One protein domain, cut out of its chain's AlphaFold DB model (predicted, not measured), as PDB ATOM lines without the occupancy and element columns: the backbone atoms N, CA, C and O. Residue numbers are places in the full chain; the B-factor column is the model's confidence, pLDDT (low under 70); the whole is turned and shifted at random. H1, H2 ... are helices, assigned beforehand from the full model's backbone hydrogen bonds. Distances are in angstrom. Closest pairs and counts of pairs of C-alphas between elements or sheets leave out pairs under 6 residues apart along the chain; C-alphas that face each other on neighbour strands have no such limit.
ATOM      1  N   LEU A 144      -8.149 -53.244 -21.634       90.50
ATOM      2  CA  LEU A 144      -8.620 -52.033 -20.977       90.50
ATOM      3  C   LEU A 144     -10.097 -51.707 -21.290       90.50
ATOM      4  O   LEU A 144     -10.831 -51.458 -20.333       90.50
ATOM      5  N   PRO A 145     -10.578 -51.734 -22.555       92.31
ATOM      6  CA  PRO A 145     -11.973 -51.404 -22.853       92.31
ATOM      7  C   PRO A 145     -12.970 -52.308 -22.129       92.31
ATOM      8  O   PRO A 145     -13.909 -51.813 -21.513       92.31
ATOM      9  N   ARG A 146     -12.738 -53.628 -22.141       93.75
ATOM     10  CA  ARG A 146     -13.600 -54.588 -21.442       93.75
ATOM     11  C   ARG A 146     -13.590 -54.347 -19.939       93.75
ATOM     12  O   ARG A 146     -14.647 -54.330 -19.320       93.75
ATOM     13  N   TYR A 147     -12.407 -54.148 -19.364       93.12
ATOM     14  CA  TYR A 147     -12.255 -53.904 -17.936       93.12
ATOM     15  C   TYR A 147     -12.998 -52.635 -17.483       93.12
ATOM     16  O   TYR A 147     -13.759 -52.668 -16.516       93.12
ATOM     17  N   LEU A 148     -12.842 -51.526 -18.211       91.56
ATOM     18  CA  LEU A 148     -13.543 -50.278 -17.900       91.56
ATOM     19  C   LEU A 148     -15.051 -50.391 -18.114       91.56
ATOM     20  O   LEU A 148     -15.805 -49.927 -17.267       91.56
ATOM     21  N   ALA A 149     -15.492 -51.053 -19.186       92.56
ATOM     22  CA  ALA A 149     -16.910 -51.306 -19.416       92.56
ATOM     23  C   ALA A 149     -17.529 -52.092 -18.253       92.56
ATOM     24  O   ALA A 149     -18.590 -51.718 -17.770       92.56
ATOM     25  N   THR A 150     -16.845 -53.124 -17.741       92.25
ATOM     26  CA  THR A 150     -17.332 -53.856 -16.562       92.25
ATOM     27  C   THR A 150     -17.374 -52.984 -15.311       92.25
ATOM     28  O   THR A 150     -18.349 -53.040 -14.573       92.25
ATOM     29  N   LEU A 151     -16.357 -52.149 -15.085       90.94
ATOM     30  CA  LEU A 151     -16.310 -51.257 -13.928       90.94
ATOM     31  C   LEU A 151     -17.461 -50.242 -13.948       90.94
ATOM     32  O   LEU A 151     -18.140 -50.064 -12.941       90.94
ATOM     33  N   PHE A 152     -17.686 -49.593 -15.090       89.88
ATOM     34  CA  PHE A 152     -18.738 -48.589 -15.232       89.88
ATOM     35  C   PHE A 152     -20.132 -49.210 -15.264       89.88
ATOM     36  O   PHE A 152     -21.030 -48.677 -14.628       89.88
ATOM     37  N   ALA A 153     -20.306 -50.378 -15.887       91.56
ATOM     38  CA  ALA A 153     -21.573 -51.102 -15.829       91.56
ATOM     39  C   ALA A 153     -21.947 -51.489 -14.386       91.56
ATOM     40  O   ALA A 153     -23.119 -51.446 -14.023       91.56
ATOM     41  N   LEU A 154     -20.974 -51.856 -13.543       91.56
ATOM     42  CA  LEU A 154     -21.230 -52.127 -12.123       91.56
ATOM     43  C   LEU A 154     -21.676 -50.863 -11.370       91.56
ATOM     44  O   LEU A 154     -22.617 -50.934 -10.583       91.56
ATOM     45  N   ASP A 155     -21.054 -49.713 -11.645       88.00
ATOM     46  CA  ASP A 155     -21.429 -48.420 -11.049       88.00
ATOM     47  C   ASP A 155     -22.820 -47.944 -11.494       88.00
ATOM     48  O   ASP A 155     -23.629 -47.503 -10.672       88.00
ATOM     49  N   GLU A 156     -23.136 -48.086 -12.783       89.25
ATOM     50  CA  GLU A 156     -24.452 -47.763 -13.344       89.25
ATOM     51  C   GLU A 156     -25.554 -48.611 -12.701       89.25
ATOM     52  O   GLU A 156     -26.582 -48.081 -12.279       89.25
ATOM     53  N   ASN A 157     -25.299 -49.909 -12.515       92.50
ATOM     54  CA  ASN A 157     -26.208 -50.819 -11.817       92.50
ATOM     55  C   ASN A 157     -26.191 -50.654 -10.285       92.50
ATOM     56  O   ASN A 157     -26.849 -51.416  -9.580       92.50
ATOM     57  N   SER A 158     -25.467 -49.659  -9.755       84.44
ATOM     58  CA  SER A 158     -25.344 -49.375  -8.318       84.44
ATOM     59  C   SER A 158     -24.876 -50.575  -7.485       84.44
ATOM     60  O   SER A 158     -25.225 -50.700  -6.313       84.44
ATOM     61  N   VAL A 159     -24.065 -51.452  -8.083       88.19
ATOM     62  CA  VAL A 159     -23.394 -52.536  -7.365       88.19
ATOM     63  C   VAL A 159     -22.230 -51.935  -6.585       88.19
ATOM     64  O   VAL A 159     -21.358 -51.282  -7.157       88.19
ATOM     65  N   GLU A 160     -22.199 -52.154  -5.271       83.31
ATOM     66  CA  GLU A 160     -21.142 -51.612  -4.420       83.31
ATOM     67  C   GLU A 160     -19.778 -52.215  -4.778       83.31
ATOM     68  O   GLU A 160     -19.519 -53.407  -4.599       83.31
ATOM     69  N   ILE A 161     -18.874 -51.367  -5.265       86.62
ATOM     70  CA  ILE A 161     -17.484 -51.738  -5.515       86.62
ATOM     71  C   ILE A 161     -16.685 -51.403  -4.261       86.62
ATOM     72  O   ILE A 161     -16.638 -50.255  -3.820       86.62
ATOM     73  N   GLY A 162     -16.028 -52.404  -3.676       87.12
ATOM     74  CA  GLY A 162     -15.237 -52.198  -2.466       87.12
ATOM     75  C   GLY A 162     -14.154 -51.126  -2.655       87.12
ATOM     76  O   GLY A 162     -13.408 -51.155  -3.634       87.12
ATOM     77  N   GLN A 163     -13.999 -50.235  -1.668       87.38
ATOM     78  CA  GLN A 163     -13.041 -49.110  -1.683       87.38
ATOM     79  C   GLN A 163     -11.592 -49.521  -1.995       87.38
ATOM     80  O   GLN A 163     -10.783 -48.735  -2.482       87.38
ATOM     81  N   LYS A 164     -11.222 -50.758  -1.654       85.69
ATOM     82  CA  LYS A 164      -9.904 -51.306  -1.973       85.69
ATOM     83  C   LYS A 164      -9.765 -51.584  -3.468       85.69
ATOM     84  O   LYS A 164      -8.744 -51.243  -4.046       85.69
ATOM     85  N   ALA A 165     -10.779 -52.184  -4.090       88.19
ATOM     86  CA  ALA A 165     -10.756 -52.500  -5.513       88.19
ATOM     87  C   ALA A 165     -10.686 -51.217  -6.353       88.19
ATOM     88  O   ALA A 165      -9.861 -51.131  -7.258       88.19
ATOM     89  N   THR A 166     -11.461 -50.185  -6.002       91.25
ATOM     90  CA  THR A 166     -11.384 -48.864  -6.650       91.25
ATOM     91  C   THR A 166     -10.017 -48.203  -6.448       91.25
ATOM     92  O   THR A 166      -9.416 -47.740  -7.417       91.25
ATOM     93  N   ALA A 167      -9.449 -48.243  -5.237       91.69
ATOM     94  CA  ALA A 167      -8.081 -47.776  -5.003       91.69
ATOM     95  C   ALA A 167      -7.047 -48.537  -5.859       91.69
ATOM     96  O   ALA A 167      -6.180 -47.910  -6.469       91.69
ATOM     97  N   CYS A 168      -7.169 -49.864  -5.983       91.25
ATOM     98  CA  CYS A 168      -6.318 -50.680  -6.853       91.25
ATOM     99  C   CYS A 168      -6.463 -50.299  -8.332       91.25
ATOM    100  O   CYS A 168      -5.461 -50.246  -9.038       91.25
ATOM    101  N   VAL A 169      -7.682 -50.007  -8.806       92.50
ATOM    102  CA  VAL A 169      -7.924 -49.569 -10.192       92.50
ATOM    103  C   VAL A 169      -7.122 -48.305 -10.505       92.50
ATOM    104  O   VAL A 169      -6.433 -48.247 -11.527       92.50
ATOM    105  N   LEU A 170      -7.196 -47.312  -9.618       92.19
ATOM    106  CA  LEU A 170      -6.494 -46.041  -9.773       92.19
ATOM    107  C   LEU A 170      -4.974 -46.211  -9.639       92.19
ATOM    108  O   LEU A 170      -4.219 -45.691 -10.462       92.19
ATOM    109  N   ALA A 171      -4.525 -46.986  -8.647       91.12
ATOM    110  CA  ALA A 171      -3.112 -47.293  -8.447       91.12
ATOM    111  C   ALA A 171      -2.509 -48.011  -9.664       91.12
ATOM    112  O   ALA A 171      -1.415 -47.657 -10.098       91.12
ATOM    113  N   ALA A 172      -3.233 -48.961 -10.263       91.06
ATOM    114  CA  ALA A 172      -2.811 -49.669 -11.470       91.06
ATOM    115  C   ALA A 172      -2.655 -48.727 -12.677       91.06
ATOM    116  O   ALA A 172      -1.656 -48.821 -13.397       91.06
ATOM    117  N   ALA A 173      -3.576 -47.771 -12.858       91.19
ATOM    118  CA  ALA A 173      -3.478 -46.765 -13.917       91.19
ATOM    119  C   ALA A 173      -2.227 -45.882 -13.747       91.19
ATOM    120  O   ALA A 173      -1.491 -45.650 -14.708       91.19
ATOM    121  N   TRP A 174      -1.932 -45.446 -12.517       90.19
ATOM    122  CA  TRP A 174      -0.714 -44.689 -12.207       90.19
ATOM    123  C   TRP A 174       0.569 -45.509 -12.354       90.19
ATOM    124  O   TRP A 174       1.550 -44.993 -12.885       90.19
ATOM    125  N   CYS A 175       0.564 -46.782 -11.949       87.50
ATOM    126  CA  CYS A 175       1.702 -47.692 -12.118       87.50
ATOM    127  C   CYS A 175       2.071 -47.898 -13.593       87.50
ATOM    128  O   CYS A 175       3.244 -48.042 -13.920       87.50
ATOM    129  N   ARG A 176       1.075 -47.881 -14.486       86.38
ATOM    130  CA  ARG A 176       1.248 -47.933 -15.948       86.38
ATOM    131  C   ARG A 176       1.668 -46.598 -16.578       86.38
ATOM    132  O   ARG A 176       1.818 -46.539 -17.793       86.38
ATOM    133  N   HIS A 177       1.802 -45.529 -15.789       87.69
ATOM    134  CA  HIS A 177       1.993 -44.155 -16.271       87.69
ATOM    135  C   HIS A 177       0.856 -43.643 -17.178       87.69
ATOM    136  O   HIS A 177       1.029 -42.703 -17.956       87.69
ATOM    137  N   ASP A 178      -0.343 -44.223 -17.061       89.38
ATOM    138  CA  ASP A 178      -1.513 -43.828 -17.843       89.38
ATOM    139  C   ASP A 178      -2.268 -42.692 -17.142       89.38
ATOM    140  O   ASP A 178      -3.328 -42.855 -16.527       89.38
ATOM    141  N   HIS A 179      -1.677 -41.498 -17.199       90.44
ATOM    142  CA  HIS A 179      -2.220 -40.310 -16.540       90.44
ATOM    143  C   HIS A 179      -3.568 -39.868 -17.123       90.44
ATOM    144  O   HIS A 179      -4.378 -39.267 -16.416       90.44
ATOM    145  N   ARG A 180      -3.838 -40.176 -18.400       91.81
ATOM    146  CA  ARG A 180      -5.123 -39.865 -19.041       91.81
ATOM    147  C   ARG A 180      -6.238 -40.710 -18.443       91.81
ATOM    148  O   ARG A 180      -7.258 -40.153 -18.042       91.81
ATOM    149  N   LEU A 181      -6.021 -42.020 -18.329       90.12
ATOM    150  CA  LEU A 181      -6.972 -42.912 -17.682       90.12
ATOM    151  C   LEU A 181      -7.210 -42.506 -16.227       90.12
ATOM    152  O   LEU A 181      -8.358 -42.358 -15.821       90.12
ATOM    153  N   ALA A 182      -6.144 -42.264 -15.464       91.31
ATOM    154  CA  ALA A 182      -6.275 -41.856 -14.071       91.31
ATOM    155  C   ALA A 182      -7.089 -40.559 -13.918       91.31
ATOM    156  O   ALA A 182      -7.985 -40.488 -13.082       91.31
ATOM    157  N   ASN A 183      -6.847 -39.557 -14.771       91.44
ATOM    158  CA  ASN A 183      -7.631 -38.321 -14.770       91.44
ATOM    159  C   ASN A 183      -9.105 -38.561 -15.108       91.44
ATOM    160  O   ASN A 183      -9.968 -37.917 -14.516       91.44
ATOM    161  N   ASN A 184      -9.405 -39.484 -16.025       90.31
ATOM    162  CA  ASN A 184     -10.781 -39.850 -16.347       90.31
ATOM    163  C   ASN A 184     -11.464 -40.554 -15.171       90.31
ATOM    164  O   ASN A 184     -12.566 -40.165 -14.803       90.31
ATOM    165  N   LEU A 185     -10.792 -41.508 -14.518       91.38
ATOM    166  CA  LEU A 185     -11.312 -42.182 -13.323       91.38
ATOM    167  C   LEU A 185     -11.635 -41.175 -12.208       91.38
ATOM    168  O   LEU A 185     -12.724 -41.204 -11.645       91.38
ATOM    169  N   LEU A 186     -10.745 -40.211 -11.954       92.38
ATOM    170  CA  LEU A 186     -10.940 -39.182 -10.924       92.38
ATOM    171  C   LEU A 186     -12.131 -38.246 -11.180       92.38
ATOM    172  O   LEU A 186     -12.607 -37.608 -10.238       92.38
ATOM    173  N   ARG A 187     -12.627 -38.146 -12.421       91.38
ATOM    174  CA  ARG A 187     -13.858 -37.393 -12.725       91.38
ATOM    175  C   ARG A 187     -15.098 -38.089 -12.164       91.38
ATOM    176  O   ARG A 187     -16.059 -37.408 -11.813       91.38
ATOM    177  N   HIS A 188     -15.066 -39.412 -12.002       87.88
ATOM    178  CA  HIS A 188     -16.150 -40.193 -11.410       87.88
ATOM    179  C   HIS A 188     -16.086 -40.133  -9.879       87.88
ATOM    180  O   HIS A 188     -15.672 -41.077  -9.205       87.88
ATOM    181  N   ARG A 189     -16.529 -39.000  -9.318       86.19
ATOM    182  CA  ARG A 189     -16.511 -38.716  -7.869       86.19
ATOM    183  C   ARG A 189     -17.311 -39.703  -7.021       86.19
ATOM    184  O   ARG A 189     -17.054 -39.787  -5.829       86.19
ATOM    185  N   ARG A 190     -18.252 -40.438  -7.621       86.38
ATOM    186  CA  ARG A 190     -19.023 -41.490  -6.944       86.38
ATOM    187  C   ARG A 190     -18.147 -42.686  -6.552       86.38
ATOM    188  O   ARG A 190     -18.307 -43.212  -5.462       86.38
ATOM    189  N   LEU A 191     -17.212 -43.072  -7.422       85.56
ATOM    190  CA  LEU A 191     -16.336 -44.233  -7.227       85.56
ATOM    191  C   LEU A 191     -14.954 -43.865  -6.672       85.56
ATOM    192  O   LEU A 191     -14.364 -44.643  -5.925       85.56
ATOM    193  N   PHE A 192     -14.422 -42.703  -7.063       90.31
ATOM    194  CA  PHE A 192     -13.063 -42.266  -6.737       90.31
ATOM    195  C   PHE A 192     -13.099 -40.986  -5.903       90.31
ATOM    196  O   PHE A 192     -12.927 -39.871  -6.412       90.31
ATOM    197  N   THR A 193     -13.331 -41.149  -4.603       91.31
ATOM    198  CA  THR A 193     -13.264 -40.062  -3.630       91.31
ATOM    199  C   THR A 193     -11.836 -39.898  -3.098       91.31
ATOM    200  O   THR A 193     -10.893 -40.596  -3.484       91.31
ATOM    201  N   LEU A 194     -11.655 -38.943  -2.185       90.81
ATOM    202  CA  LEU A 194     -10.365 -38.683  -1.556       90.81
ATOM    203  C   LEU A 194      -9.840 -39.898  -0.768       90.81
ATOM    204  O   LEU A 194      -8.626 -40.071  -0.668       90.81
ATOM    205  N   THR A 195     -10.720 -40.767  -0.255       89.62
ATOM    206  CA  THR A 195     -10.303 -41.977   0.469       89.62
ATOM    207  C   THR A 195      -9.639 -42.992  -0.450       89.62
ATOM    208  O   THR A 195      -8.600 -43.546  -0.090       89.62
ATOM    209  N   GLU A 196     -10.180 -43.215  -1.646       90.56
ATOM    210  CA  GLU A 196      -9.609 -44.139  -2.632       90.56
ATOM    211  C   GLU A 196      -8.296 -43.593  -3.188       90.56
ATOM    212  O   GLU A 196      -7.332 -44.342  -3.334       90.56
ATOM    213  N   VAL A 197      -8.234 -42.280  -3.430       91.31
ATOM    214  CA  VAL A 197      -7.010 -41.578  -3.845       91.31
ATOM    215  C   VAL A 197      -5.915 -41.742  -2.799       91.31
ATOM    216  O   VAL A 197      -4.801 -42.144  -3.132       91.31
ATOM    217  N   PHE A 198      -6.229 -41.477  -1.529       88.88
ATOM    218  CA  PHE A 198      -5.279 -41.643  -0.437       88.88
ATOM    219  C   PHE A 198      -4.790 -43.092  -0.348       88.88
ATOM    220  O   PHE A 198      -3.583 -43.325  -0.319       88.88
ATOM    221  N   LYS A 199      -5.702 -44.072  -0.396       88.69
ATOM    222  CA  LYS A 199      -5.352 -45.501  -0.389       88.69
ATOM    223  C   LYS A 199      -4.441 -45.866  -1.561       88.69
ATOM    224  O   LYS A 199      -3.384 -46.452  -1.338       88.69
ATOM    225  N   ALA A 200      -4.785 -45.455  -2.779       88.81
ATOM    226  CA  ALA A 200      -3.983 -45.707  -3.971       88.81
ATOM    227  C   ALA A 200      -2.564 -45.121  -3.848       88.81
ATOM    228  O   ALA A 200      -1.585 -45.805  -4.144       88.81
ATOM    229  N   ILE A 201      -2.436 -43.892  -3.334       88.12
ATOM    230  CA  ILE A 201      -1.133 -43.268  -3.068       88.12
ATOM    231  C   ILE A 201      -0.362 -44.058  -2.011       88.12
ATOM    232  O   ILE A 201       0.802 -44.374  -2.231       88.12
ATOM    233  N   THR A 202      -0.992 -44.433  -0.891       85.88
ATOM    234  CA  THR A 202      -0.304 -45.197   0.162       85.88
ATOM    235  C   THR A 202       0.238 -46.537  -0.337       85.88
ATOM    236  O   THR A 202       1.343 -46.921   0.048       85.88
ATOM    237  N   MET A 203      -0.487 -47.210  -1.238       82.00
ATOM    238  CA  MET A 203      -0.036 -48.452  -1.872       82.00
ATOM    239  C   MET A 203       1.202 -48.231  -2.751       82.00
ATOM    240  O   MET A 203       2.147 -49.014  -2.682       82.00
ATOM    241  N   LEU A 204       1.234 -47.154  -3.542       82.12
ATOM    242  CA  LEU A 204       2.365 -46.839  -4.425       82.12
ATOM    243  C   LEU A 204       3.583 -46.297  -3.660       82.12
ATOM    244  O   LEU A 204       4.727 -46.654  -3.956       82.12
ATOM    245  N   ASP A 205       3.357 -45.465  -2.643       78.44
ATOM    246  CA  ASP A 205       4.414 -44.868  -1.822       78.44
ATOM    247  C   ASP A 205       5.097 -45.881  -0.894       78.44
ATOM    248  O   ASP A 205       6.236 -45.647  -0.473       78.44
ATOM    249  N   ALA A 206       4.458 -47.016  -0.586       72.50
ATOM    250  CA  ALA A 206       5.047 -48.072   0.236       72.50
ATOM    251  C   ALA A 206       6.409 -48.532  -0.316       72.50
ATOM    252  O   ALA A 206       7.392 -48.574   0.424       72.50
ATOM    253  N   ALA A 207       6.513 -48.757  -1.630       66.69
ATOM    254  CA  ALA A 207       7.762 -49.164  -2.279       66.69
ATOM    255  C   ALA A 207       8.864 -48.096  -2.167       66.69
ATOM    256  O   ALA A 207      10.036 -48.408  -1.933       66.69
ATOM    257  N   ARG A 208       8.503 -46.811  -2.289       74.12
ATOM    258  CA  ARG A 208       9.446 -45.700  -2.103       74.12
ATOM    259  C   ARG A 208       9.953 -45.647  -0.663       74.12
ATOM    260  O   ARG A 208      11.155 -45.486  -0.455       74.12
ATOM    261  N   ARG A 209       9.057 -45.789   0.318       71.25
ATOM    262  CA  ARG A 209       9.401 -45.798   1.747       71.25
ATOM    263  C   ARG A 209      10.329 -46.962   2.094       71.25
ATOM    264  O   ARG A 209      11.330 -46.726   2.760       71.25
ATOM    265  N   ILE A 210      10.067 -48.161   1.570       70.06
ATOM    266  CA  ILE A 210      10.931 -49.342   1.751       70.06
ATOM    267  C   ILE A 210      12.365 -49.041   1.296       70.06
ATOM    268  O   ILE A 210      13.292 -49.183   2.087       70.06
ATOM    269  N   ARG A 211      12.559 -48.496   0.086       73.31
ATOM    270  CA  ARG A 211      13.903 -48.136  -0.415       73.31
ATOM    271  C   ARG A 211      14.610 -47.093   0.452       73.31
ATOM    272  O   ARG A 211      15.836 -47.108   0.576       73.31
ATOM    273  N   VAL A 212      13.862 -46.139   1.011       78.19
ATOM    274  CA  VAL A 212      14.418 -45.142   1.938       78.19
ATOM    275  C   VAL A 212      14.869 -45.819   3.232       78.19
ATOM    276  O   VAL A 212      15.994 -45.569   3.667       78.19
ATOM    277  N   TYR A 213      14.049 -46.705   3.801       73.12
ATOM    278  CA  TYR A 213      14.389 -47.446   5.015       73.12
ATOM    279  C   TYR A 213      15.560 -48.402   4.810       73.12
ATOM    280  O   TYR A 213      16.465 -48.408   5.632       73.12
ATOM    281  N   GLU A 214      15.635 -49.116   3.687       75.19
ATOM    282  CA  GLU A 214      16.792 -49.952   3.344       75.19
ATOM    283  C   GLU A 214      18.090 -49.139   3.287       75.19
ATOM    284  O   GLU A 214      19.123 -49.554   3.813       75.19
ATOM    285  N   LYS A 215      18.054 -47.946   2.675       80.44
ATOM    286  CA  LYS A 215      19.217 -47.044   2.650       80.44
ATOM    287  C   LYS A 215      19.591 -46.559   4.048       80.44
ATOM    288  O   LYS A 215      20.778 -46.450   4.346       80.44
ATOM    289  N   GLN A 216      18.608 -46.233   4.884       80.50
ATOM    290  CA  GLN A 216      18.850 -45.832   6.270       80.50
ATOM    291  C   GLN A 216      19.439 -46.984   7.091       80.50
ATOM    292  O   GLN A 216      20.404 -46.768   7.816       80.50
ATOM    293  N   LEU A 217      18.924 -48.199   6.922       79.69
ATOM    294  CA  LEU A 217      19.373 -49.399   7.619       79.69
ATOM    295  C   LEU A 217      20.831 -49.725   7.270       79.69
ATOM    296  O   LEU A 217      21.656 -49.825   8.170       79.69
ATOM    297  N   LYS A 218      21.191 -49.699   5.978       82.81
ATOM    298  CA  LYS A 218      22.587 -49.850   5.523       82.81
ATOM    299  C   LYS A 218      23.530 -48.805   6.127       82.81
ATOM    300  O   LYS A 218      24.660 -49.118   6.481       82.81
ATOM    301  N   ARG A 219      23.081 -47.549   6.255       82.56
ATOM    302  CA  ARG A 219      23.873 -46.490   6.910       82.56
ATOM    303  C   ARG A 219      24.080 -46.783   8.395       82.56
ATOM    304  O   ARG A 219      25.179 -46.583   8.894       82.56
ATOM    305  N   LEU A 220      23.044 -47.252   9.089       77.12
ATOM    306  CA  LEU A 220      23.111 -47.585  10.513       77.12
ATOM    307  C   LEU A 220      24.014 -48.797  10.782       77.12
ATOM    308  O   LEU A 220      24.785 -48.767  11.737       77.12
ATOM    309  N   GLU A 221      23.973 -49.815   9.924       78.69
ATOM    310  CA  GLU A 221      24.852 -50.990  10.001       78.69
ATOM    311  C   GLU A 221      26.329 -50.618   9.814       78.69
ATOM    312  O   GLU A 221      27.185 -51.073  10.573       78.69
ATOM    313  N   LEU A 222      26.628 -49.727   8.861       81.38
ATOM    314  CA  LEU A 222      27.982 -49.205   8.637       81.38
ATOM    315  C   LEU A 222      28.503 -48.374   9.815       81.38
ATOM    316  O   LEU A 222      29.709 -48.308  10.033       81.38
ATOM    317  N   CYS A 223      27.619 -47.730  10.579       74.50
ATOM    318  CA  CYS A 223      28.036 -46.845  11.660       74.50
ATOM    319  C   CYS A 223      28.535 -47.566  12.922       74.50
ATOM    320  O   CYS A 223      29.151 -46.869  13.726       74.50
ATOM    321  N   GLN A 224      28.285 -48.877  13.118       61.25
ATOM    322  CA  GLN A 224      28.649 -49.757  14.269       61.25
ATOM    323  C   GLN A 224      28.492 -49.191  15.708       61.25
ATOM    324  O   GLN A 224      28.663 -49.902  16.696       61.25
TER     325      GLN A 224
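AT A GLANCE: This is residues 144 to 224 of the 237 residues of the protein "Hypothetical protein" of Rotaria sp. Silwood1 (UniProt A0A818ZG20). A small, compact head of helices has one long helical arm sticking out of it: residues 205 to 224, nearly all in H4. In the head, the hairpin of H2 and H3 has the first part of H4 packed on H2, and H1 lies at the end away from the arm, touching no helix. The printed part has 81 residues with four named helices, H1, H2, H3 and H4 in chain order, and no named strand; the class is all helix. The whole is only just loose, close to extended, with a radius of gyration of the C-alphas of 17.1 A, and the arm makes the length of its 61 by 21 by 18 A.

IN THESE COORDINATES: H4, residues 194 to 222, is 41.0 A long, from C-alpha 194 at (-10.365, -38.683, -1.556) to C-alpha 222 at (27.982, -49.205, 8.637). H2, residues 163 to 175, is 18.1 A long. H3 holds residues 179 to 187, over 12.6 A. H1, residues 144 to 156, is 18.1 A long and begins with C-alpha 144 at (-8.620, -52.033, -20.977).

HOW THE PARTS SIT: H4 touches H2 with residues 195 to 204 alone, at a steep tilt of 63 degrees, the same way; the closest C-alphas, of Ala 167 and Glu 196, are 4.6 A apart. H4 has a kink of 36 degrees near residue 206. H2 and H3 form a helical hairpin, at a shallow tilt of 27 degrees, opposite ways. H2 touches H3 with residues 170 to 174 alone, and the closest C-alphas, of Ala 173 and Ala 182, are 5.7 A apart. H3 and H4 are only just apart, at 8.4 A. H1 is apart from H2, H3 and H4. Every O i to N i+4 pair is within hydrogen-bond range in H1, H2 and H3; in H4, 23 of 25 are.

THE WHOLE: The two C-alphas farthest apart, of Asn 157 and Gln 224, are 60.8 A apart. Without residues 205 to 224, which stand free, the body spans 29 by 23 by 16 A. The printed part has no cut and no long link. The mean pLDDT of the printed part is 86.1; residues 207 and 224 are under 70.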